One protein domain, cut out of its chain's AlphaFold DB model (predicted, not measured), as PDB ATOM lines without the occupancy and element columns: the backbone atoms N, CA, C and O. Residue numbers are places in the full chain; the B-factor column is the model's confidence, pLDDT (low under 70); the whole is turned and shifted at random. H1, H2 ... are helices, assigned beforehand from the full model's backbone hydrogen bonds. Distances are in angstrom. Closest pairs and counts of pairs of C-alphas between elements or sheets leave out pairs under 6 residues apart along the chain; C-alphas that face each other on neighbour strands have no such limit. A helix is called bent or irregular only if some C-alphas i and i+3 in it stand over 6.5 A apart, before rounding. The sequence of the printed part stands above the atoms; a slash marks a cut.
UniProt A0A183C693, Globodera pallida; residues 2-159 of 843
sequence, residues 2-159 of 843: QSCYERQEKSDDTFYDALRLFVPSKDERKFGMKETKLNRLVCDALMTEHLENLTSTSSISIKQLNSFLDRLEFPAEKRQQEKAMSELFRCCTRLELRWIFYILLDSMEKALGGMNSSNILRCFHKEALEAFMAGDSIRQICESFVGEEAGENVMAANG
ATOM      1  N   GLN A   2      39.953 -56.694  34.813       35.00
ATOM      2  CA  GLN A   2      40.060 -58.150  34.611       35.00
ATOM      3  C   GLN A   2      38.933 -58.723  33.729       35.00
ATOM      4  O   GLN A   2      39.217 -59.374  32.739       35.00
ATOM      5  N   SER A   3      37.681 -58.305  33.947       35.53
ATOM      6  CA  SER A   3      36.567 -58.658  33.047       35.53
ATOM      7  C   SER A   3      36.682 -58.090  31.618       35.53
ATOM      8  O   SER A   3      35.975 -58.580  30.745       35.53
ATOM      9  N   CYS A   4      37.478 -57.046  31.362       39.72
ATOM     10  CA  CYS A   4      37.698 -56.526  30.001       39.72
ATOM     11  C   CYS A   4      38.853 -57.273  29.325       39.72
ATOM     12  O   CYS A   4      38.766 -57.600  28.150       39.72
ATOM     13  N   TYR A   5      39.893 -57.598  30.103       44.34
ATOM     14  CA  TYR A   5      41.007 -58.452  29.698       44.34
ATOM     15  C   TYR A   5      40.523 -59.859  29.311       44.34
ATOM     16  O   TYR A   5      40.874 -60.368  28.254       44.34
ATOM     17  N   GLU A   6      39.624 -60.443  30.108       44.03
ATOM     18  CA  GLU A   6      39.018 -61.758  29.849       44.03
ATOM     19  C   GLU A   6      38.081 -61.775  28.631       44.03
ATOM     20  O   GLU A   6      37.851 -62.835  28.057       44.03
ATOM     21  N   ARG A   7      37.542 -60.621  28.209       42.19
ATOM     22  CA  ARG A   7      36.602 -60.534  27.077       42.19
ATOM     23  C   ARG A   7      37.266 -60.371  25.712       42.19
ATOM     24  O   ARG A   7      36.543 -60.400  24.724       42.19
ATOM     25  N   GLN A   8      38.592 -60.200  25.644       42.72
ATOM     26  CA  GLN A   8      39.327 -59.982  24.386       42.72
ATOM     27  C   GLN A   8      38.631 -58.977  23.437       42.72
ATOM     28  O   GLN A   8      38.626 -59.156  22.218       42.72
ATOM     29  N   GLU A   9      37.998 -57.924  23.970       43.44
ATOM     30  CA  GLU A   9      37.396 -56.887  23.129       43.44
ATOM     31  C   GLU A   9      38.533 -56.123  22.430       43.44
ATOM     32  O   GLU A   9      39.270 -55.357  23.048       43.44
ATOM     33  N   LYS A  10      38.697 -56.414  21.132       44.66
ATOM     34  CA  LYS A  10      39.759 -55.960  20.217       44.66
ATOM     35  C   LYS A  10      39.680 -54.463  19.897       44.66
ATOM     36  O   LYS A  10      39.410 -54.073  18.765       44.66
ATOM     37  N   SER A  11      39.875 -53.616  20.894       47.75
ATOM     38  CA  SER A  11      39.979 -52.174  20.698       47.75
ATOM     39  C   SER A  11      41.090 -51.645  21.602       47.75
ATOM     40  O   SER A  11      40.880 -51.445  22.803       47.75
ATOM     41  N   ASP A  12      42.273 -51.444  21.013       53.50
ATOM     42  CA  ASP A  12      43.486 -50.926  21.670       53.50
ATOM     43  C   ASP A  12      43.226 -49.595  22.398       53.50
ATOM     44  O   ASP A  12      43.746 -49.351  23.491       53.50
ATOM     45  N   ASP A  13      42.316 -48.775  21.858       62.41
ATOM     46  CA  ASP A  13      41.911 -47.491  22.438       62.41
ATOM     47  C   ASP A  13      41.220 -47.647  23.807       62.41
ATOM     48  O   ASP A  13      41.388 -46.804  24.688       62.41
ATOM     49  N   THR A  14      40.477 -48.736  24.042       69.00
ATOM     50  CA  THR A  14      39.649 -48.880  25.258       69.00
ATOM     51  C   THR A  14      40.488 -49.030  26.521       69.00
ATOM     52  O   THR A  14      40.117 -48.525  27.584       69.00
ATOM     53  N   PHE A  15      41.617 -49.741  26.429       80.75
ATOM     54  CA  PHE A  15      42.456 -49.992  27.595       80.75
ATOM     55  C   PHE A  15      43.299 -48.767  27.945       80.75
ATOM     56  O   PHE A  15      43.395 -48.409  29.119       80.75
ATOM     57  N   TYR A  16      43.846 -48.082  26.936       87.88
ATOM     58  CA  TYR A  16      44.496 -46.785  27.114       87.88
ATOM     59  C   TYR A  16      43.547 -45.762  27.749       87.88
ATOM     60  O   TYR A  16      43.889 -45.163  28.774       87.88
ATOM     61  N   ASP A  17      42.335 -45.631  27.202       89.06
ATOM     62  CA  ASP A  17      41.310 -44.709  27.691       89.06
ATOM     63  C   ASP A  17      40.928 -44.975  29.151       89.06
ATOM     64  O   ASP A  17      40.679 -44.031  29.901       89.06
ATOM     65  N   ALA A  18      40.908 -46.238  29.585       90.00
ATOM     66  CA  ALA A  18      40.648 -46.591  30.975       90.00
ATOM     67  C   ALA A  18      41.877 -46.375  31.874       90.00
ATOM     68  O   ALA A  18      41.772 -45.729  32.917       90.00
ATOM     69  N   LEU A  19      43.049 -46.898  31.489       89.56
ATOM     70  CA  LEU A  19      44.258 -46.886  32.320       89.56
ATOM     71  C   LEU A  19      44.682 -45.458  32.666       89.56
ATOM     72  O   LEU A  19      44.984 -45.170  33.825       89.56
ATOM     73  N   ARG A  20      44.624 -44.542  31.697       90.44
ATOM     74  CA  ARG A  20      45.007 -43.140  31.903       90.44
ATOM     75  C   ARG A  20      44.136 -42.404  32.937       90.44
ATOM     76  O   ARG A  20      44.616 -41.478  33.583       90.44
ATOM     77  N   LEU A  21      42.898 -42.858  33.168       91.19
ATOM     78  CA  LEU A  21      42.016 -42.339  34.227       91.19
ATOM     79  C   LEU A  21      42.381 -42.876  35.620       91.19
ATOM     80  O   LEU A  21      42.145 -42.199  36.618       91.19
ATOM     81  N   PHE A  22      42.967 -44.074  35.708       89.62
ATOM     82  CA  PHE A  22      43.436 -44.651  36.974       89.62
ATOM     83  C   PHE A  22      44.795 -44.102  37.413       89.62
ATOM     84  O   PHE A  22      45.072 -44.047  38.612       89.62
ATOM     85  N   VAL A  23      45.632 -43.676  36.461       89.38
ATOM     86  CA  VAL A  23      46.952 -43.083  36.727       89.38
ATOM     87  C   VAL A  23      47.075 -41.645  36.197       89.38
ATOM     88  O   VAL A  23      48.008 -41.354  35.448       89.38
ATOM     89  N   PRO A  24      46.205 -40.702  36.617       87.75
ATOM     90  CA  PRO A  24      46.229 -39.325  36.111       87.75
ATOM     91  C   PRO A  24      47.574 -38.623  36.365       87.75
ATOM     92  O   PRO A  24      48.027 -37.837  35.536       87.75
ATOM     93  N   SER A  25      48.287 -38.987  37.439       84.69
ATOM     94  CA  SER A  25      49.630 -38.466  37.746       84.69
ATOM     95  C   SER A  25      50.693 -38.832  36.703       84.69
ATOM     96  O   SER A  25      51.773 -38.229  36.671       84.69
ATOM     97  N   LYS A  26      50.425 -39.866  35.894       86.00
ATOM     98  CA  LYS A  26      51.295 -40.414  34.842       86.00
ATOM     99  C   LYS A  26      50.778 -40.122  33.434       86.00
ATOM    100  O   LYS A  26      51.477 -40.430  32.476       86.00
ATOM    101  N   ASP A  27      49.591 -39.533  33.323       87.12
ATOM    102  CA  ASP A  27      49.034 -39.044  32.068       87.12
ATOM    103  C   ASP A  27      49.824 -37.809  31.591       87.12
ATOM    104  O   ASP A  27      50.403 -37.047  32.383       87.12
ATOM    105  N   GLU A  28      49.842 -37.616  30.279       83.00
ATOM    106  CA  GLU A  28      50.432 -36.449  29.627       83.00
ATOM    107  C   GLU A  28      49.644 -35.183  29.984       83.00
ATOM    108  O   GLU A  28      50.246 -34.134  30.224       83.00
ATOM    109  N   ARG A  29      48.323 -35.316  30.177       85.94
ATOM    110  CA  ARG A  29      47.441 -34.210  30.556       85.94
ATOM    111  C   ARG A  29      47.868 -33.543  31.851       85.94
ATOM    112  O   ARG A  29      48.256 -34.181  32.840       85.94
ATOM    113  N   LYS A  30      47.723 -32.222  31.881       83.44
ATOM    114  CA  LYS A  30      47.865 -31.417  33.098       83.44
ATOM    115  C   LYS A  30      46.636 -30.541  33.242       83.44
ATOM    116  O   LYS A  30      46.435 -29.643  32.449       83.44
ATOM    117  N   PHE A  31      45.827 -30.753  34.276       81.38
ATOM    118  CA  PHE A  31      44.613 -29.950  34.481       81.38
ATOM    119  C   PHE A  31      44.881 -28.628  35.218       81.38
ATOM    120  O   PHE A  31      44.087 -27.692  35.153       81.38
ATOM    121  N   GLY A  32      45.988 -28.540  35.969       76.56
ATOM    122  CA  GLY A  32      46.320 -27.353  36.769       76.56
ATOM    123  C   GLY A  32      45.240 -26.977  37.798       76.56
ATOM    124  O   GLY A  32      45.185 -25.829  38.249       76.56
ATOM    125  N   MET A  33      44.353 -27.912  38.153       81.31
ATOM    126  CA  MET A  33      43.239 -27.671  39.064       81.31
ATOM    127  C   MET A  33      43.672 -27.880  40.513       81.31
ATOM    128  O   MET A  33      44.269 -28.887  40.876       81.31
ATOM    129  N   LYS A  34      43.348 -26.902  41.359       84.12
ATOM    130  CA  LYS A  34      43.437 -27.014  42.819       84.12
ATOM    131  C   LYS A  34      42.027 -27.117  43.384       84.12
ATOM    132  O   LYS A  34      41.104 -26.578  42.777       84.12
ATOM    133  N   GLU A  35      41.886 -27.689  44.578       82.31
ATOM    134  CA  GLU A  35      40.599 -27.804  45.285       82.31
ATOM    135  C   GLU A  35      39.829 -26.480  45.319       82.31
ATOM    136  O   GLU A  35      38.646 -26.439  45.016       82.31
ATOM    137  N   THR A  36      40.504 -25.359  45.584       82.06
ATOM    138  CA  THR A  36      39.861 -24.036  45.611       82.06
ATOM    139  C   THR A  36      39.307 -23.598  44.258       82.06
ATOM    140  O   THR A  36      38.253 -22.967  44.212       82.06
ATOM    141  N   LYS A  37      40.002 -23.911  43.156       83.44
ATOM    142  CA  LYS A  37      39.537 -23.602  41.796       83.44
ATOM    143  C   LYS A  37      38.386 -24.529  41.408       83.44
ATOM    144  O   LYS A  37      37.390 -24.043  40.887       83.44
ATOM    145  N   LEU A  38      38.512 -25.824  41.702       85.12
ATOM    146  CA  LEU A  38      37.468 -26.811  41.435       85.12
ATOM    147  C   LEU A  38      36.190 -26.485  42.214       85.12
ATOM    148  O   LEU A  38      35.124 -26.455  41.620       85.12
ATOM    149  N   ASN A  39      36.299 -26.139  43.499       84.38
ATOM    150  CA  ASN A  39      35.154 -25.747  44.320       84.38
ATOM    151  C   ASN A  39      34.416 -24.544  43.731       84.38
ATOM    152  O   ASN A  39      33.196 -24.564  43.684       84.38
ATOM    153  N   ARG A  40      35.133 -23.524  43.239       84.19
ATOM    154  CA  ARG A  40      34.489 -22.386  42.561       84.19
ATOM    155  C   ARG A  40      33.750 -22.826  41.302       84.19
ATOM    156  O   ARG A  40      32.585 -22.497  41.166       84.19
ATOM    157  N   LEU A  41      34.397 -23.608  40.436       81.75
ATOM    158  CA  LEU A  41      33.773 -24.112  39.207       81.75
ATOM    159  C   LEU A  41      32.534 -24.969  39.497       81.75
ATOM    160  O   LEU A  41      31.532 -24.853  38.802       81.75
ATOM    161  N   VAL A  42      32.597 -25.806  40.533       82.75
ATOM    162  CA  VAL A  42      31.468 -26.617  40.994       82.75
ATOM    163  C   VAL A  42      30.353 -25.729  41.537       82.75
ATOM    164  O   VAL A  42      29.210 -25.911  41.142       82.75
ATOM    165  N   CYS A  43      30.657 -24.750  42.394       82.69
ATOM    166  CA  CYS A  43      29.658 -23.806  42.891       82.69
ATOM    167  C   CYS A  43      28.994 -23.035  41.744       82.69
ATOM    168  O   CYS A  43      27.774 -22.998  41.687       82.69
ATOM    169  N   ASP A  44      29.767 -22.486  40.807       79.00
ATOM    170  CA  ASP A  44      29.244 -21.731  39.663       79.00
ATOM    171  C   ASP A  44      28.335 -22.616  38.780       79.00
ATOM    172  O   ASP A  44      27.246 -22.198  38.371       79.00
ATOM    173  N   ALA A  45      28.731 -23.873  38.549       74.12
ATOM    174  CA  ALA A  45      27.923 -24.844  37.815       74.12
ATOM    175  C   ALA A  45      26.625 -25.207  38.559       74.12
ATOM    176  O   ALA A  45      25.565 -25.223  37.941       74.12
ATOM    177  N   LEU A  46      26.681 -25.422  39.878       73.56
ATOM    178  CA  LEU A  46      25.516 -25.737  40.720       73.56
ATOM    179  C   LEU A  46      24.571 -24.543  40.935       73.56
ATOM    180  O   LEU A  46      23.382 -24.727  41.170       73.56
ATOM    181  N   MET A  47      25.073 -23.311  40.859       72.69
ATOM    182  CA  MET A  47      24.219 -22.116  40.867       72.69
ATOM    183  C   MET A  47      23.454 -21.963  39.547       72.69
ATOM    184  O   MET A  47      22.386 -21.357  39.517       72.69
ATOM    185  N   THR A  48      23.992 -22.521  38.460       66.75
ATOM    186  CA  THR A  48      23.358 -22.532  37.135       66.75
ATOM    187  C   THR A  48      22.417 -23.734  36.970       66.75
ATOM    188  O   THR A  48      21.386 -23.636  36.306       66.75
ATOM    189  N   GLU A  49      22.745 -24.867  37.594       60.12
ATOM    190  CA  GLU A  49      21.986 -26.117  37.554       60.12
ATOM    191  C   GLU A  49      21.601 -26.558  38.967       60.12
ATOM    192  O   GLU A  49      22.455 -26.945  39.759       60.12
ATOM    193  N   HIS A  50      20.305 -26.538  39.286       58.84
ATOM    194  CA  HIS A  50      19.813 -26.980  40.592       58.84
ATOM    195  C   HIS A  50      20.271 -28.424  40.885       58.84
ATOM    196  O   HIS A  50      20.140 -29.302  40.033       58.84
ATOM    197  N   LEU A  51      20.757 -28.686  42.109       56.81
ATOM    198  CA  LEU A  51      21.227 -30.000  42.606       56.81
ATOM    199  C   LEU A  51      20.225 -31.157  42.405       56.81
ATOM    200  O   LEU A  51      20.613 -32.328  42.440       56.81
ATOM    201  N   GLU A  52      18.949 -30.827  42.221       56.22
ATOM    202  CA  GLU A  52      17.840 -31.751  41.963       56.22
ATOM    203  C   GLU A  52      17.842 -32.316  40.529       56.22
ATOM    204  O   GLU A  52      17.247 -33.361  40.293       56.22
ATOM    205  N   ASN A  53      18.575 -31.694  39.596       57.28
ATOM    206  CA  ASN A  53      18.681 -32.114  38.192       57.28
ATOM    207  C   ASN A  53      19.827 -33.108  37.918       57.28
ATOM    208  O   ASN A  53      20.062 -33.472  36.765       57.28
ATOM    209  N   LEU A  54      20.555 -33.546  38.952       63.44
ATOM    210  CA  LEU A  54      21.583 -34.579  38.818       63.44
ATOM    211  C   LEU A  54      20.943 -35.892  38.355       63.44
ATOM    212  O   LEU A  54      20.068 -36.443  39.028       63.44
ATOM    213  N   THR A  55      21.398 -36.409  37.218       62.84
ATOM    214  CA  THR A  55      20.852 -37.635  36.636       62.84
ATOM    215  C   THR A  55      21.069 -38.834  37.566       62.84
ATOM    216  O   THR A  55      22.142 -39.042  38.134       62.84
ATOM    217  N   SER A  56      20.019 -39.644  37.739       62.09
ATOM    218  CA  SER A  56      20.085 -40.894  38.519       62.09
ATOM    219  C   SER A  56      20.738 -42.042  37.738       62.09
ATOM    220  O   SER A  56      21.082 -43.068  38.319       62.09
ATOM    221  N   THR A  57      20.925 -41.870  36.426       65.06
ATOM    222  CA  THR A  57      21.483 -42.862  35.499       65.06
ATOM    223  C   THR A  57      22.591 -42.238  34.656       65.06
ATOM    224  O   THR A  57      22.390 -41.171  34.077       65.06
ATOM    225  N   SER A  58      23.733 -42.919  34.560       73.62
ATOM    226  CA  SER A  58      24.865 -42.490  33.731       73.62
ATOM    227  C   SER A  58      24.537 -42.556  32.239       73.62
ATOM    228  O   SER A  58      23.915 -43.513  31.780       73.62
ATOM    229  N   SER A  59      24.984 -41.553  31.481       76.81
ATOM    230  CA  SER A  59      24.892 -41.520  30.010       76.81
ATOM    231  C   SER A  59      26.251 -41.333  29.324       76.81
ATOM    232  O   SER A  59      26.301 -41.119  28.112       76.81
ATOM    233  N   ILE A  60      27.356 -41.414  30.076       84.44
ATOM    234  CA  ILE A  60      28.703 -41.098  29.589       84.44
ATOM    235  C   ILE A  60      29.567 -42.357  29.421       84.44
ATOM    236  O   ILE A  60      29.700 -43.182  30.320       84.44
ATOM    237  N   SER A  61      30.197 -42.501  28.254       88.06
ATOM    238  CA  SER A  61      31.218 -43.528  28.001       88.06
ATOM    239  C   SER A  61      32.620 -43.061  28.410       88.06
ATOM    240  O   SER A  61      32.898 -41.862  28.466       88.06
ATOM    241  N   ILE A  62      33.550 -44.000  28.620       89.06
ATOM    242  CA  ILE A  62      34.959 -43.694  28.947       89.06
ATOM    243  C   ILE A  62      35.607 -42.819  27.859       89.06
ATOM    244  O   ILE A  62      36.317 -41.861  28.167       89.06
ATOM    245  N   LYS A  63      35.321 -43.102  26.584       87.31
ATOM    246  CA  LYS A  63      35.828 -42.322  25.450       87.31
ATOM    247  C   LYS A  63      35.307 -40.885  25.468       87.31
ATOM    248  O   LYS A  63      36.084 -39.941  25.325       87.31
ATOM    249  N   GLN A  64      34.003 -40.711  25.706       86.88
ATOM    250  CA  GLN A  64      33.410 -39.382  25.870       86.88
ATOM    251  C   GLN A  64      34.050 -38.654  27.054       86.88
ATOM    252  O   GLN A  64      34.479 -37.518  26.883       86.88
ATOM    253  N   LEU A  65      34.193 -39.308  28.215       89.75
ATOM    254  CA  LEU A  65      34.845 -38.733  29.394       89.75
ATOM    255  C   LEU A  65      36.280 -38.274  29.103       89.75
ATOM    256  O   LEU A  65      36.651 -37.171  29.494       89.75
ATOM    257  N   ASN A  66      37.083 -39.059  28.383       90.25
ATOM    258  CA  ASN A  66      38.415 -38.611  27.983       90.25
ATOM    259  C   ASN A  66      38.346 -37.374  27.081       90.25
ATOM    260  O   ASN A  66      39.019 -36.392  27.379       90.25
ATOM    261  N   SER A  67      37.447 -37.348  26.093       87.56
ATOM    262  CA  SER A  67      37.229 -36.155  25.256       87.56
ATOM    263  C   SER A  67      36.781 -34.922  26.059       87.56
ATOM    264  O   SER A  67      37.073 -33.792  25.670       87.56
ATOM    265  N   PHE A  68      36.064 -35.106  27.172       85.69
ATOM    266  CA  PHE A  68      35.732 -34.028  28.111       85.69
ATOM    267  C   PHE A  68      36.960 -33.517  28.860       85.69
ATOM    268  O   PHE A  68      37.178 -32.308  28.933       85.69
ATOM    269  N   LEU A  69      37.753 -34.431  29.412       88.88
ATOM    270  CA  LEU A  69      38.965 -34.103  30.156       88.88
ATOM    271  C   LEU A  69      40.009 -33.424  29.262       88.88
ATOM    272  O   LEU A  69      40.655 -32.482  29.707       88.88
ATOM    273  N   ASP A  70      40.114 -33.813  27.993       87.12
ATOM    274  CA  ASP A  70      41.011 -33.172  27.025       87.12
ATOM    275  C   ASP A  70      40.640 -31.685  26.820       87.12
ATOM    276  O   ASP A  70      41.510 -30.824  26.738       87.12
ATOM    277  N   ARG A  71      39.343 -31.331  26.869       83.44
ATOM    278  CA  ARG A  71      38.887 -29.920  26.844       83.44
ATOM    279  C   ARG A  71      39.200 -29.143  28.127       83.44
ATOM    280  O   ARG A  71      39.078 -27.917  28.130       83.44
ATOM    281  N   LEU A  72      39.535 -29.835  29.213       83.19
ATOM    282  CA  LEU A  72      39.889 -29.260  30.513       83.19
ATOM    283  C   LEU A  72      41.407 -29.166  30.729       83.19
ATOM    284  O   LEU A  72      41.835 -28.669  31.777       83.19
ATOM    285  N   GLU A  73      42.213 -29.628  29.772       82.56
ATOM    286  CA  GLU A  73      43.669 -29.561  29.835       82.56
ATOM    287  C   GLU A  73      44.168 -28.110  29.926       82.56
ATOM    288  O   GLU A  73      43.638 -27.183  29.317       82.56
ATOM    289  N   PHE A  74      45.181 -27.880  30.757       73.38
ATOM    290  CA  PHE A  74      45.763 -26.569  30.988       73.38
ATOM    291  C   PHE A  74      46.708 -26.179  29.838       73.38
ATOM    292  O   PHE A  74      47.595 -26.968  29.515       73.38
ATOM    293  N   PRO A  75      46.621 -24.945  29.297       69.94
ATOM    294  CA  PRO A  75      45.796 -23.821  29.755       69.94
ATOM    295  C   PRO A  75      44.427 -23.709  29.047       69.94
ATOM    296  O   PRO A  75      44.302 -23.019  28.042       69.94
ATOM    297  N   ALA A  76      43.367 -24.298  29.611       71.50
ATOM    298  CA  ALA A  76      41.995 -24.068  29.146       71.50
ATOM    299  C   ALA A  76      41.397 -22.753  29.680       71.50
ATOM    300  O   ALA A  76      41.558 -22.406  30.861       71.50
ATOM    301  N   GLU A  77      40.636 -22.065  28.823       79.56
ATOM    302  CA  GLU A  77      39.891 -20.851  29.162       79.56
ATOM    303  C   GLU A  77      38.823 -21.104  30.239       79.56
ATOM    304  O   GLU A  77      38.191 -22.163  30.288       79.56
ATOM    305  N   LYS A  78      38.557 -20.096  31.085       78.50
ATOM    306  CA  LYS A  78      37.583 -20.208  32.188       78.50
ATOM    307  C   LYS A  78      36.190 -20.610  31.690       78.50
ATOM    308  O   LYS A  78      35.583 -21.520  32.240       78.50
ATOM    309  N   ARG A  79      35.715 -19.977  30.613       79.56
ATOM    310  CA  ARG A  79      34.384 -20.227  30.039       79.56
ATOM    311  C   ARG A  79      34.247 -21.646  29.479       79.56
ATOM    312  O   ARG A  79      33.188 -22.260  29.594       79.56
ATOM    313  N   GLN A  80      35.319 -22.176  28.891       79.94
ATOM    314  CA  GLN A  80      35.371 -23.555  28.410       79.94
ATOM    315  C   GLN A  80      35.329 -24.547  29.577       79.94
ATOM    316  O   GLN A  80      34.598 -25.533  29.505       79.94
ATOM    317  N   GLN A  81      36.048 -24.253  30.668       79.88
ATOM    318  CA  GLN A  81      36.028 -25.057  31.893       79.88
ATOM    319  C   GLN A  81      34.637 -25.084  32.537       79.88
ATOM    320  O   GLN A  81      34.141 -26.161  32.846       79.88
ATOM    321  N   GLU A  82      33.983 -23.932  32.687       78.81
ATOM    322  CA  GLU A  82      32.616 -23.837  33.225       78.81
ATOM    323  C   GLU A  82      31.621 -24.639  32.382       78.81
ATOM    324  O   GLU A  82      30.886 -25.468  32.914       78.81
ATOM    325  N   LYS A  83      31.656 -24.467  31.054       81.50
ATOM    326  CA  LYS A  83      30.771 -25.193  30.135       81.50
ATOM    327  C   LYS A  83      30.978 -26.707  30.214       81.50
ATOM    328  O   LYS A  83      30.002 -27.450  30.262       81.50
ATOM    329  N   ALA A  84      32.233 -27.159  30.231       81.44
ATOM    330  CA  ALA A  84      32.557 -28.576  30.349       81.44
ATOM    331  C   ALA A  84      32.114 -29.153  31.704       81.44
ATOM    332  O   ALA A  84      31.603 -30.268  31.745       81.44
ATOM    333  N   MET A  85      32.246 -28.389  32.795       82.31
ATOM    334  CA  MET A  85      31.761 -28.806  34.112       82.31
ATOM    335  C   MET A  85      30.236 -28.942  34.135       82.31
ATOM    336  O   MET A  85      29.752 -29.990  34.545       82.31
ATOM    337  N   SER A  86      29.477 -27.954  33.646       80.25
ATOM    338  CA  SER A  86      28.009 -28.055  33.558       80.25
ATOM    339  C   SER A  86      27.552 -29.257  32.723       80.25
ATOM    340  O   SER A  86      26.629 -29.966  33.101       80.25
ATOM    341  N   GLU A  87      28.228 -29.552  31.611       81.12
ATOM    342  CA  GLU A  87      27.912 -30.728  30.788       81.12
ATOM    343  C   GLU A  87      28.146 -32.050  31.550       81.12
ATOM    344  O   GLU A  87      27.321 -32.961  31.470       81.12
ATOM    345  N   LEU A  88      29.202 -32.134  32.372       83.00
ATOM    346  CA  LEU A  88      29.430 -33.285  33.255       83.00
ATOM    347  C   LEU A  88      28.323 -33.439  34.308       83.00
ATOM    348  O   LEU A  88      27.900 -34.566  34.555       83.00
ATOM    349  N   PHE A  89      27.823 -32.344  34.895       80.56
ATOM    350  CA  PHE A  89      26.719 -32.387  35.869       80.56
ATOM    351  C   PHE A  89      25.408 -32.924  35.267       80.56
ATOM    352  O   PHE A  89      24.651 -33.592  35.970       80.56
ATOM    353  N   ARG A  90      25.168 -32.720  33.964       79.31
ATOM    354  CA  ARG A  90      24.002 -33.288  33.261       79.31
ATOM    355  C   ARG A  90      24.138 -34.781  32.984       79.31
ATOM    356  O   ARG A  90      23.157 -35.515  33.068       79.31
ATOM    357  N   CYS A  91      25.335 -35.232  32.621       83.56
ATOM    358  CA  CYS A  91      25.539 -36.580  32.085       83.56
ATOM    359  C   CYS A  91      26.048 -37.609  33.107       83.56
ATOM    360  O   CYS A  91      25.989 -38.807  32.816       83.56
ATOM    361  N   CYS A  92      26.552 -37.161  34.263       84.44
ATOM    362  CA  CYS A  92      27.191 -38.006  35.271       84.44
ATOM    363  C   CYS A  92      26.389 -38.063  36.576       84.44
ATOM    364  O   CYS A  92      25.896 -37.058  37.089       84.44
ATOM    365  N   THR A  93      26.379 -39.240  37.190       86.44
ATOM    366  CA  THR A  93      25.849 -39.450  38.538       86.44
ATOM    367  C   THR A  93      26.753 -38.824  39.609       86.44
ATOM    368  O   THR A  93      27.942 -38.567  39.402       86.44
ATOM    369  N   ARG A  94      26.222 -38.660  40.831       83.75
ATOM    370  CA  ARG A  94      26.992 -38.185  42.001       83.75
ATOM    371  C   ARG A  94      28.254 -39.013  42.269       83.75
ATOM    372  O   ARG A  94      29.278 -38.464  42.672       83.75
ATOM    373  N   LEU A  95      28.175 -40.330  42.065       86.31
ATOM    374  CA  LEU A  95      29.304 -41.232  42.279       86.31
ATOM    375  C   LEU A  95      30.383 -41.043  41.204       86.31
ATOM    376  O   LEU A  95      31.564 -41.003  41.535       86.31
ATOM    377  N   GLU A  96      29.994 -40.879  39.942       88.50
ATOM    378  CA  GLU A  96      30.934 -40.635  38.841       88.50
ATOM    379  C   GLU A  96      31.622 -39.280  38.974       88.50
ATOM    380  O   GLU A  96      32.844 -39.209  38.873       88.50
ATOM    381  N   LEU A  97      30.871 -38.222  39.301       88.38
ATOM    382  CA  LEU A  97      31.435 -36.894  39.558       88.38
ATOM    383  C   LEU A  97      32.500 -36.937  40.655       88.38
ATOM    384  O   LEU A  97      33.562 -36.334  40.508       88.38
ATOM    385  N   ARG A  98      32.269 -37.712  41.722       88.50
ATOM    386  CA  ARG A  98      33.270 -37.917  42.778       88.50
ATOM    387  C   ARG A  98      34.577 -38.493  42.222       88.50
ATOM    388  O   ARG A  98      35.646 -38.000  42.577       88.50
ATOM    389  N   TRP A  99      34.514 -39.511  41.363       90.81
ATOM    390  CA  TRP A  99      35.707 -40.087  40.730       90.81
ATOM    391  C   TRP A  99      36.384 -39.110  39.770       90.81
ATOM    392  O   TRP A  99      37.603 -38.958  39.811       90.81
ATOM    393  N   ILE A 100      35.604 -38.379  38.973       90.38
ATOM    394  CA  ILE A 100      36.121 -37.348  38.066       90.38
ATOM    395  C   ILE A 100      36.858 -36.256  38.849       90.38
ATOM    396  O   ILE A 100      37.932 -35.824  38.439       90.38
ATOM    397  N   PHE A 101      36.355 -35.847  40.015       90.38
ATOM    398  CA  PHE A 101      37.045 -34.870  40.859       90.38
ATOM    399  C   PHE A 101      38.382 -35.402  41.382       90.38
ATOM    400  O   PHE A 101      39.359 -34.655  41.395       90.38
ATOM    401  N   TYR A 102      38.477 -36.686  41.743       90.38
ATOM    402  CA  TYR A 102      39.769 -37.283  42.096       90.38
ATOM    403  C   TYR A 102      40.752 -37.305  40.922       90.38
ATOM    404  O   TYR A 102      41.946 -37.114  41.147       90.38
ATOM    405  N   ILE A 103      40.273 -37.485  39.690       91.12
ATOM    406  CA  ILE A 103      41.099 -37.413  38.476       91.12
ATOM    407  C   ILE A 103      41.604 -35.981  38.255       91.12
ATOM    408  O   ILE A 103      42.808 -35.767  38.118       91.12
ATOM    409  N   LEU A 104      40.709 -34.990  38.295       89.12
ATOM    410  CA  LEU A 104      41.047 -33.574  38.091       89.12
ATOM    411  C   LEU A 104      42.013 -33.027  39.153       89.12
ATOM    412  O   LEU A 104      42.841 -32.168  38.850       89.12
ATOM    413  N   LEU A 105      41.913 -33.526  40.389       88.19
ATOM    414  CA  LEU A 105      42.779 -33.162  41.516       88.19
ATOM    415  C   LEU A 105      44.050 -34.017  41.626       88.19
ATOM    416  O   LEU A 105      44.784 -33.867  42.604       88.19
ATOM    417  N   ASP A 106      44.288 -34.939  40.689       86.56
ATOM    418  CA  ASP A 106      45.395 -35.904  40.735       86.56
ATOM    419  C   ASP A 106      45.498 -36.642  42.092       86.56
ATOM    420  O   ASP A 106      46.554 -36.784  42.706       86.56
ATOM    421  N   SER A 107      44.343 -37.055  42.618       85.81
ATOM    422  CA  SER A 107      44.171 -37.637  43.957       85.81
ATOM    423  C   SER A 107      43.602 -39.060  43.918       85.81
ATOM    424  O   SER A 107      43.090 -39.559  44.922       85.81
ATOM    425  N   MET A 108      43.720 -39.740  42.773       87.06
ATOM    426  CA  MET A 108      43.242 -41.117  42.577       87.06
ATOM    427  C   MET A 108      43.887 -42.126  43.530       87.06
ATOM    428  O   MET A 108      43.192 -42.988  44.061       87.06
ATOM    429  N   GLU A 109      45.181 -41.989  43.831       84.62
ATOM    430  CA  GLU A 109      45.872 -42.898  44.764       84.62
ATOM    431  C   GLU A 109      45.231 -42.880  46.162       84.62
ATOM    432  O   GLU A 109      45.135 -43.912  46.826       84.62
ATOM    433  N   LYS A 110      44.732 -41.713  46.596       80.62
ATOM    434  CA  LYS A 110      44.001 -41.578  47.862       80.62
ATOM    435  C   LYS A 110      42.634 -42.253  47.791       80.62
ATOM    436  O   LYS A 110      42.243 -42.938  48.729       80.62
ATOM    437  N   ALA A 111      41.921 -42.071  46.680       83.81
ATOM    438  CA  ALA A 111      40.601 -42.657  46.465       83.81
ATOM    439  C   ALA A 111      40.636 -44.195  46.434       83.81
ATOM    440  O   ALA A 111      39.701 -44.839  46.900       83.81
ATOM    441  N   LEU A 112      41.736 -44.777  45.947       83.81
ATOM    442  CA  LEU A 112      41.964 -46.224  45.879       83.81
ATOM    443  C   LEU A 112      42.615 -46.806  47.150       83.81
ATOM    444  O   LEU A 112      43.221 -47.875  47.098       83.81
ATOM    445  N   GLY A 113      42.539 -46.110  48.289       80.00
ATOM    446  CA  GLY A 113      43.039 -46.626  49.569       80.00
ATOM    447  C   GLY A 113      44.565 -46.752  49.650       80.00
ATOM    448  O   GLY A 113      45.074 -47.645  50.319       80.00
ATOM    449  N   GLY A 114      45.309 -45.882  48.958       77.44
ATOM    450  CA  GLY A 114      46.777 -45.874  48.971       77.44
ATOM    451  C   GLY A 114      47.429 -46.744  47.891       77.44
ATOM    452  O   GLY A 114      48.656 -46.878  47.869       77.44
ATOM    453  N   MET A 115      46.644 -47.315  46.970       82.81
ATOM    454  CA  MET A 115      47.184 -47.979  45.786       82.81
ATOM    455  C   MET A 115      47.858 -46.943  44.878       82.81
ATOM    456  O   MET A 115      47.204 -46.164  44.190       82.81
ATOM    457  N   ASN A 116      49.191 -46.923  44.898       85.56
ATOM    458  CA  ASN A 116      49.962 -45.983  44.095       85.56
ATOM    459  C   ASN A 116      49.959 -46.353  42.602       85.56
ATOM    460  O   ASN A 116      49.784 -47.512  42.216       85.56
ATOM    461  N   SER A 117      50.245 -45.363  41.759       86.38
ATOM    462  CA  SER A 117      50.269 -45.508  40.300       86.38
ATOM    463  C   SER A 117      51.256 -46.584  39.830       86.38
ATOM    464  O   SER A 117      51.030 -47.243  38.821       86.38
ATOM    465  N   SER A 118      52.353 -46.798  40.566       87.38
ATOM    466  CA  SER A 118      53.339 -47.833  40.237       87.38
ATOM    467  C   SER A 118      52.793 -49.248  40.423       87.38
ATOM    468  O   SER A 118      53.101 -50.127  39.622       87.38
ATOM    469  N   ASN A 119      51.973 -49.468  41.450       87.56
ATOM    470  CA  ASN A 119      51.291 -50.736  41.672       87.56
ATOM    471  C   ASN A 119      50.217 -50.959  40.608       87.56
ATOM    472  O   ASN A 119      50.117 -52.066  40.099       87.56
ATOM    473  N   ILE A 120      49.481 -49.914  40.215       89.81
ATOM    474  CA  ILE A 120      48.490 -50.001  39.131       89.81
ATOM    475  C   ILE A 120      49.160 -50.432  37.821       89.81
ATOM    476  O   ILE A 120      48.692 -51.373  37.186       89.81
ATOM    477  N   LEU A 121      50.295 -49.823  37.457       88.94
ATOM    478  CA  LEU A 121      51.056 -50.228  36.268       88.94
ATOM    479  C   LEU A 121      51.546 -51.678  36.353       88.94
ATOM    480  O   LEU A 121      51.445 -52.406  35.375       88.94
ATOM    481  N   ARG A 122      52.015 -52.131  37.521       87.44
ATOM    482  CA  ARG A 122      52.421 -53.535  37.720       87.44
ATOM    483  C   ARG A 122      51.259 -54.519  37.642       87.44
ATOM    484  O   ARG A 122      51.454 -55.641  37.190       87.44
ATOM    485  N   CYS A 123      50.075 -54.115  38.098       87.75
ATOM    486  CA  CYS A 123      48.854 -54.900  37.948       87.75
ATOM    487  C   CYS A 123      48.398 -54.966  36.488       87.75
ATOM    488  O   CYS A 123      47.792 -55.959  36.105       87.75
ATOM    489  N   PHE A 124      48.680 -53.931  35.689       85.94
ATOM    490  CA  PHE A 124      48.431 -53.951  34.252       85.94
ATOM    491  C   PHE A 124      49.378 -54.917  33.530       85.94
ATOM    492  O   PHE A 124      48.920 -55.825  32.844       85.94
ATOM    493  N   HIS A 125      50.689 -54.757  33.718       85.81
ATOM    494  CA  HIS A 125      51.692 -55.683  33.201       85.81
ATOM    495  C   HIS A 125      52.965 -55.631  34.057       85.81
ATOM    496  O   HIS A 125      53.366 -54.567  34.536       85.81
ATOM    497  N   LYS A 126      53.653 -56.770  34.214       84.31
ATOM    498  CA  LYS A 126      54.877 -56.885  35.036       84.31
ATOM    499  C   LYS A 126      55.974 -55.877  34.650       84.31
ATOM    500  O   LYS A 126      56.647 -55.356  35.534       84.31
ATOM    501  N   GLU A 127      56.094 -55.567  33.357       83.19
ATOM    502  CA  GLU A 127      57.139 -54.706  32.772       83.19
ATOM    503  C   GLU A 127      56.651 -53.271  32.487       83.19
ATOM    504  O   GLU A 127      57.455 -52.391  32.185       83.19
ATOM    505  N   ALA A 128      55.354 -52.972  32.647       86.88
ATOM    506  CA  ALA A 128      54.807 -51.646  32.328       86.88
ATOM    507  C   ALA A 128      55.412 -50.521  33.181       86.88
ATOM    508  O   ALA A 128      55.613 -49.405  32.705       86.88
ATOM    509  N   LEU A 129      55.734 -50.803  34.448       87.50
ATOM    510  CA  LEU A 129      56.408 -49.820  35.297       87.50
ATOM    511  C   LEU A 129      57.823 -49.508  34.795       87.50
ATOM    512  O   LEU A 129      58.270 -48.370  34.903       87.50
ATOM    513  N   GLU A 130      58.530 -50.518  34.296       85.81
ATOM    514  CA  GLU A 130      59.911 -50.396  33.834       85.81
ATOM    515  C   GLU A 130      59.960 -49.634  32.507       85.81
ATOM    516  O   GLU A 130      60.731 -48.682  32.403       85.81
ATOM    517  N   ALA A 131      59.045 -49.934  31.580       85.12
ATOM    518  CA  ALA A 131      58.833 -49.164  30.350       85.12
ATOM    519  C   ALA A 131      58.501 -47.687  30.644       85.12
ATOM    520  O   ALA A 131      59.144 -46.774  30.124       85.12
ATOM    521  N   PHE A 132      57.586 -47.424  31.589       88.31
ATOM    522  CA  PHE A 132      57.280 -46.052  32.011       88.31
ATOM    523  C   PHE A 132      58.505 -45.339  32.603       88.31
ATOM    524  O   PHE A 132      58.762 -44.166  32.337       88.31
ATOM    525  N   MET A 133      59.288 -46.037  33.432       87.69
ATOM    526  CA  MET A 133      60.527 -45.486  33.986       87.69
ATOM    527  C   MET A 133      61.576 -45.214  32.902       87.69
ATOM    528  O   MET A 133      62.337 -44.260  33.065       87.69
ATOM    529  N   ALA A 134      61.593 -45.993  31.820       85.38
ATOM    530  CA  ALA A 134      62.437 -45.802  30.642       85.38
ATOM    531  C   ALA A 134      61.945 -44.686  29.697       85.38
ATOM    532  O   ALA A 134      62.648 -44.338  28.749       85.38
ATOM    533  N   GLY A 135      60.800 -44.063  30.001       85.75
ATOM    534  CA  GLY A 135      60.289 -42.882  29.304       85.75
ATOM    535  C   GLY A 135      59.168 -43.157  28.307       85.75
ATOM    536  O   GLY A 135      58.824 -42.242  27.560       85.75
ATOM    537  N   ASP A 136      58.602 -44.365  28.290       85.38
ATOM    538  CA  ASP A 136      57.439 -44.669  27.457       85.38
ATOM    539  C   ASP A 136      56.160 -44.067  28.054       85.38
ATOM    540  O   ASP A 136      55.941 -44.083  29.273       85.38
ATOM    541  N   SER A 137      55.299 -43.523  27.193       87.06
ATOM    542  CA  SER A 137      54.006 -42.990  27.619       87.06
ATOM    543  C   SER A 137      53.017 -44.109  27.948       87.06
ATOM    544  O   SER A 137      53.162 -45.249  27.507       87.06
ATOM    545  N   ILE A 138      51.956 -43.789  28.698       88.81
ATOM    546  CA  ILE A 138      50.880 -44.753  28.998       88.81
ATOM    547  C   ILE A 138      50.282 -45.336  27.712       88.81
ATOM    548  O   ILE A 138      49.929 -46.511  27.681       88.81
ATOM    549  N   ARG A 139      50.224 -44.536  26.642       87.94
ATOM    550  CA  ARG A 139      49.772 -44.985  25.327       87.94
ATOM    551  C   ARG A 139      50.699 -46.044  24.741       87.94
ATOM    552  O   ARG A 139      50.236 -47.137  24.444       87.94
ATOM    553  N   GLN A 140      51.996 -45.748  24.662       86.00
ATOM    554  CA  GLN A 140      53.005 -46.679  24.141       86.00
ATOM    555  C   GLN A 140      53.049 -47.980  24.947       86.00
ATOM    556  O   GLN A 140      53.197 -49.058  24.383       86.00
ATOM    557  N   ILE A 141      52.879 -47.887  26.267       86.44
ATOM    558  CA  ILE A 141      52.797 -49.040  27.167       86.44
ATOM    559  C   ILE A 141      51.572 -49.899  26.836       86.44
ATOM    560  O   ILE A 141      51.704 -51.114  26.715       86.44
ATOM    561  N   CYS A 142      50.390 -49.302  26.662       86.44
ATOM    562  CA  CYS A 142      49.208 -50.058  26.242       86.44
ATOM    563  C   CYS A 142      49.419 -50.714  24.871       86.44
ATOM    564  O   CYS A 142      49.194 -51.909  24.744       86.44
ATOM    565  N   GLU A 143      49.921 -49.971  23.886       83.25
ATOM    566  CA  GLU A 143      50.193 -50.480  22.532       83.25
ATOM    567  C   GLU A 143      51.235 -51.616  22.532       83.25
ATOM    568  O   GLU A 143      51.146 -52.536  21.727       83.25
ATOM    569  N   SER A 144      52.204 -51.593  23.455       78.25
ATOM    570  CA  SER A 144      53.267 -52.608  23.535       78.25
ATOM    571  C   SER A 144      52.844 -53.892  24.256       78.25
ATOM    572  O   SER A 144      53.396 -54.953  23.974       78.25
ATOM    573  N   PHE A 145      51.916 -53.807  25.217       78.00
ATOM    574  CA  PHE A 145      51.566 -54.929  26.103       78.00
ATOM    575  C   PHE A 145      50.134 -55.464  25.924       78.00
ATOM    576  O   PHE A 145      49.780 -56.460  26.556       78.00
ATOM    577  N   VAL A 146      49.299 -54.836  25.090       70.19
ATOM    578  CA  VAL A 146      47.943 -55.313  24.761       70.19
ATOM    579  C   VAL A 146      47.966 -55.979  23.379       70.19
ATOM    580  O   VAL A 146      48.117 -55.300  22.375       70.19
ATOM    581  N   GLY A 147      47.826 -57.311  23.323       61.06
ATOM    582  CA  GLY A 147      47.765 -58.097  22.074       61.06
ATOM    583  C   GLY A 147      48.479 -59.457  22.157       61.06
ATOM    584  O   GLY A 147      49.243 -59.702  23.086       61.06
ATOM    585  N   GLU A 148      48.238 -60.359  21.194       48.00
ATOM    586  CA  GLU A 148      48.872 -61.698  21.137       48.00
ATOM    587  C   GLU A 148      50.381 -61.648  20.790       48.00
ATOM    588  O   GLU A 148      51.112 -62.577  21.121       48.00
ATOM    589  N   GLU A 149      50.877 -60.539  20.221       52.66
ATOM    590  CA  GLU A 149      52.298 -60.311  19.878       52.66
ATOM    591  C   GLU A 149      53.098 -59.556  20.969       52.66
ATOM    592  O   GLU A 149      54.263 -59.200  20.776       52.66
ATOM    593  N   ALA A 150      52.504 -59.330  22.148       54.25
ATOM    594  CA  ALA A 150      53.052 -58.514  23.244       54.25
ATOM    595  C   ALA A 150      54.374 -59.028  23.873       54.25
ATOM    596  O   ALA A 150      54.909 -58.411  24.795       54.25
ATOM    597  N   GLY A 151      54.906 -60.166  23.412       48.31
ATOM    598  CA  GLY A 151      56.098 -60.814  23.970       48.31
ATOM    599  C   GLY A 151      57.423 -60.510  23.260       48.31
ATOM    600  O   GLY A 151      58.470 -60.608  23.898       48.31
ATOM    601  N   GLU A 152      57.413 -60.138  21.974       45.28
ATOM    602  CA  GLU A 152      58.648 -60.071  21.162       45.28
ATOM    603  C   GLU A 152      59.198 -58.643  20.969       45.28
ATOM    604  O   GLU A 152      60.412 -58.461  20.866       45.28
ATOM    605  N   ASN A 153      58.354 -57.604  21.027       43.69
ATOM    606  CA  ASN A 153      58.764 -56.212  20.763       43.69
ATOM    607  C   ASN A 153      59.333 -55.442  21.975       43.69
ATOM    608  O   ASN A 153      59.930 -54.374  21.813       43.69
ATOM    609  N   VAL A 154      59.213 -55.976  23.195       46.38
ATOM    610  CA  VAL A 154      59.587 -55.257  24.432       46.38
ATOM    611  C   VAL A 154      61.105 -55.067  24.557       46.38
ATOM    612  O   VAL A 154      61.582 -54.058  25.078       46.38
ATOM    613  N   MET A 155      61.895 -55.998  24.017       40.56
ATOM    614  CA  MET A 155      63.360 -55.917  24.068       40.56
ATOM    615  C   MET A 155      63.948 -54.918  23.058       40.56
ATOM    616  O   MET A 155      65.062 -54.443  23.267       40.56
ATOM    617  N   ALA A 156      63.204 -54.548  22.007       37.75
ATOM    618  CA  ALA A 156      63.653 -53.581  21.001       37.75
ATOM    619  C   ALA A 156      63.383 -52.116  21.411       37.75
ATOM    620  O   ALA A 156      64.136 -51.218  21.030       37.75
ATOM    621  N   ALA A 157      62.355 -51.863  22.232       40.88
ATOM    622  CA  ALA A 157      61.990 -50.518  22.696       40.88
ATOM    623  C   ALA A 157      62.902 -49.970  23.817       40.88
ATOM    624  O   ALA A 157      63.047 -48.753  23.961       40.88
ATOM    625  N   ASN A 158      63.584 -50.853  24.556       43.66
ATOM    626  CA  ASN A 158      64.419 -50.515  25.717       43.66
ATOM    627  C   ASN A 158      65.736 -49.773  25.388       43.66
ATOM    628  O   ASN A 158      66.464 -49.384  26.301       43.66
ATOM    629  N   GLY A 159      66.061 -49.556  24.108       54.62
ATOM    630  CA  GLY A 159      67.355 -49.000  23.694       54.62
ATOM    631  C   GLY A 159      67.408 -47.481  23.502       54.62
ATOM    632  O   GLY A 159      68.457 -46.881  23.742       54.62
TER     633      GLY A 159
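This is residues 2 to 159 of the 843 residues of a protein of Globodera pallida (UniProt A0A183C693). Two groups of short helices sit at opposite ends of an elongated body, with H2 between them: H3, H4, H5 and H6 make one group, and H8, H9 and H10 make the other. H2 packs on H4 of the first group and on H10 of the second, while little H7 follows H6 on the way from one group to the other and the short end helices H1 and H11 touch no helix. The printed part has 158 residues, with eleven named helices in the order H1 to H11 along the chain and no named strand; the class is all helix. The whole is compact, with a radius of gyration of the C-alphas of 17.3 A, and it spans 55 by 31 by 28 A. The helices that touch are mostly crossed, and the long link of residues 49 to 61 loops from H3 back to H4.

The longest helices by residues are H3, residues 35 to 48, 19.8 A long, and H5, residues 78 to 91, 20.3 A long. H3 begins with C-alpha 35 at (40.599, -27.804, 45.285), and H5 ends with C-alpha 91 at (25.539, -36.580, 32.085). H4 is residues 62 to 70, 12.3 A, and H6 is residues 94 to 104, 15.3 A. H2 is residues 12 to 22, 16.5 A; it is neither bent nor irregular, but only just: C-alphas 12 and 15 are 6.1 A apart. H8 is residues 117 to 124, 10.5 A, H9 residues 128 to 133, 8.6 A, and H10 residues 138 to 145, 10.6 A. Four residues each make H1, residues 2 to 5, H7, residues 108 to 111, and H11, residues 154 to 157, which ends with C-alpha 157 at (61.990, -50.518, 22.696).

H3 touches H5 with residues 41 to 46 alone, at a steep tilt of 66 degrees, the same way; their closest C-alphas, of Ala 45 and Ser 86, are 5.3 A apart. H5 is close to but not clearly touching H4, at a shallow tilt of 18 degrees, opposite ways, with the C-alphas of Phe 68 and Ala 84 closest at 6.7 A. H5 and H6 are also close but not clearly touching, the closest C-alphas being those of Phe 89 and Leu 97 at 7.5 A. H3 and H6 are near each other. H4 touches H2, the same way at a steep tilt of 61 degrees, with the C-alphas of Asp 17 and Lys 63 closest at 6.4 A. H2 touches H10 as well, opposite ways at a steep tilt of 51 degrees; the closest C-alphas, of Tyr 16 and Cys 142, are 5.8 A apart. H10 touches H9, opposite ways at a steep tilt of 47 degrees, with the C-alphas of Ala 128 and Ile 141 closest at 6.1 A. H8 and H9 form a helical hairpin, opposite ways at a tilt of 37 degrees, only just steep; their closest C-alphas, of Leu 121 and Leu 129, are 5.5 A apart. H6 touches H7, with the C-alphas of Tyr 102 and Met 108 closest at 5.2 A. H11 is close to but not clearly touching H10, with the C-alphas of Ser 144 and Val 154 closest at 6.9 A. H1 is only just apart from H2, at 8.4 A. In H3, H4, H5, H6, H8, H9 and H10 every O i to N i+4 pair is within hydrogen-bond range, in H2 5 of 7 are, and H1, H7 and H11 are too short for such a pair.

The two C-alphas farthest apart, of Glu 52 and Gly 159, are 55.5 A from each other, and the printed part has no cut. The links from H2 to H3, 12 residues, and from H3 to H4, 13 residues, are long. The mean pLDDT of the printed part is 76.6; it is under 70 at residues 2 to 14, 48 to 57, 75 and 147 to 159.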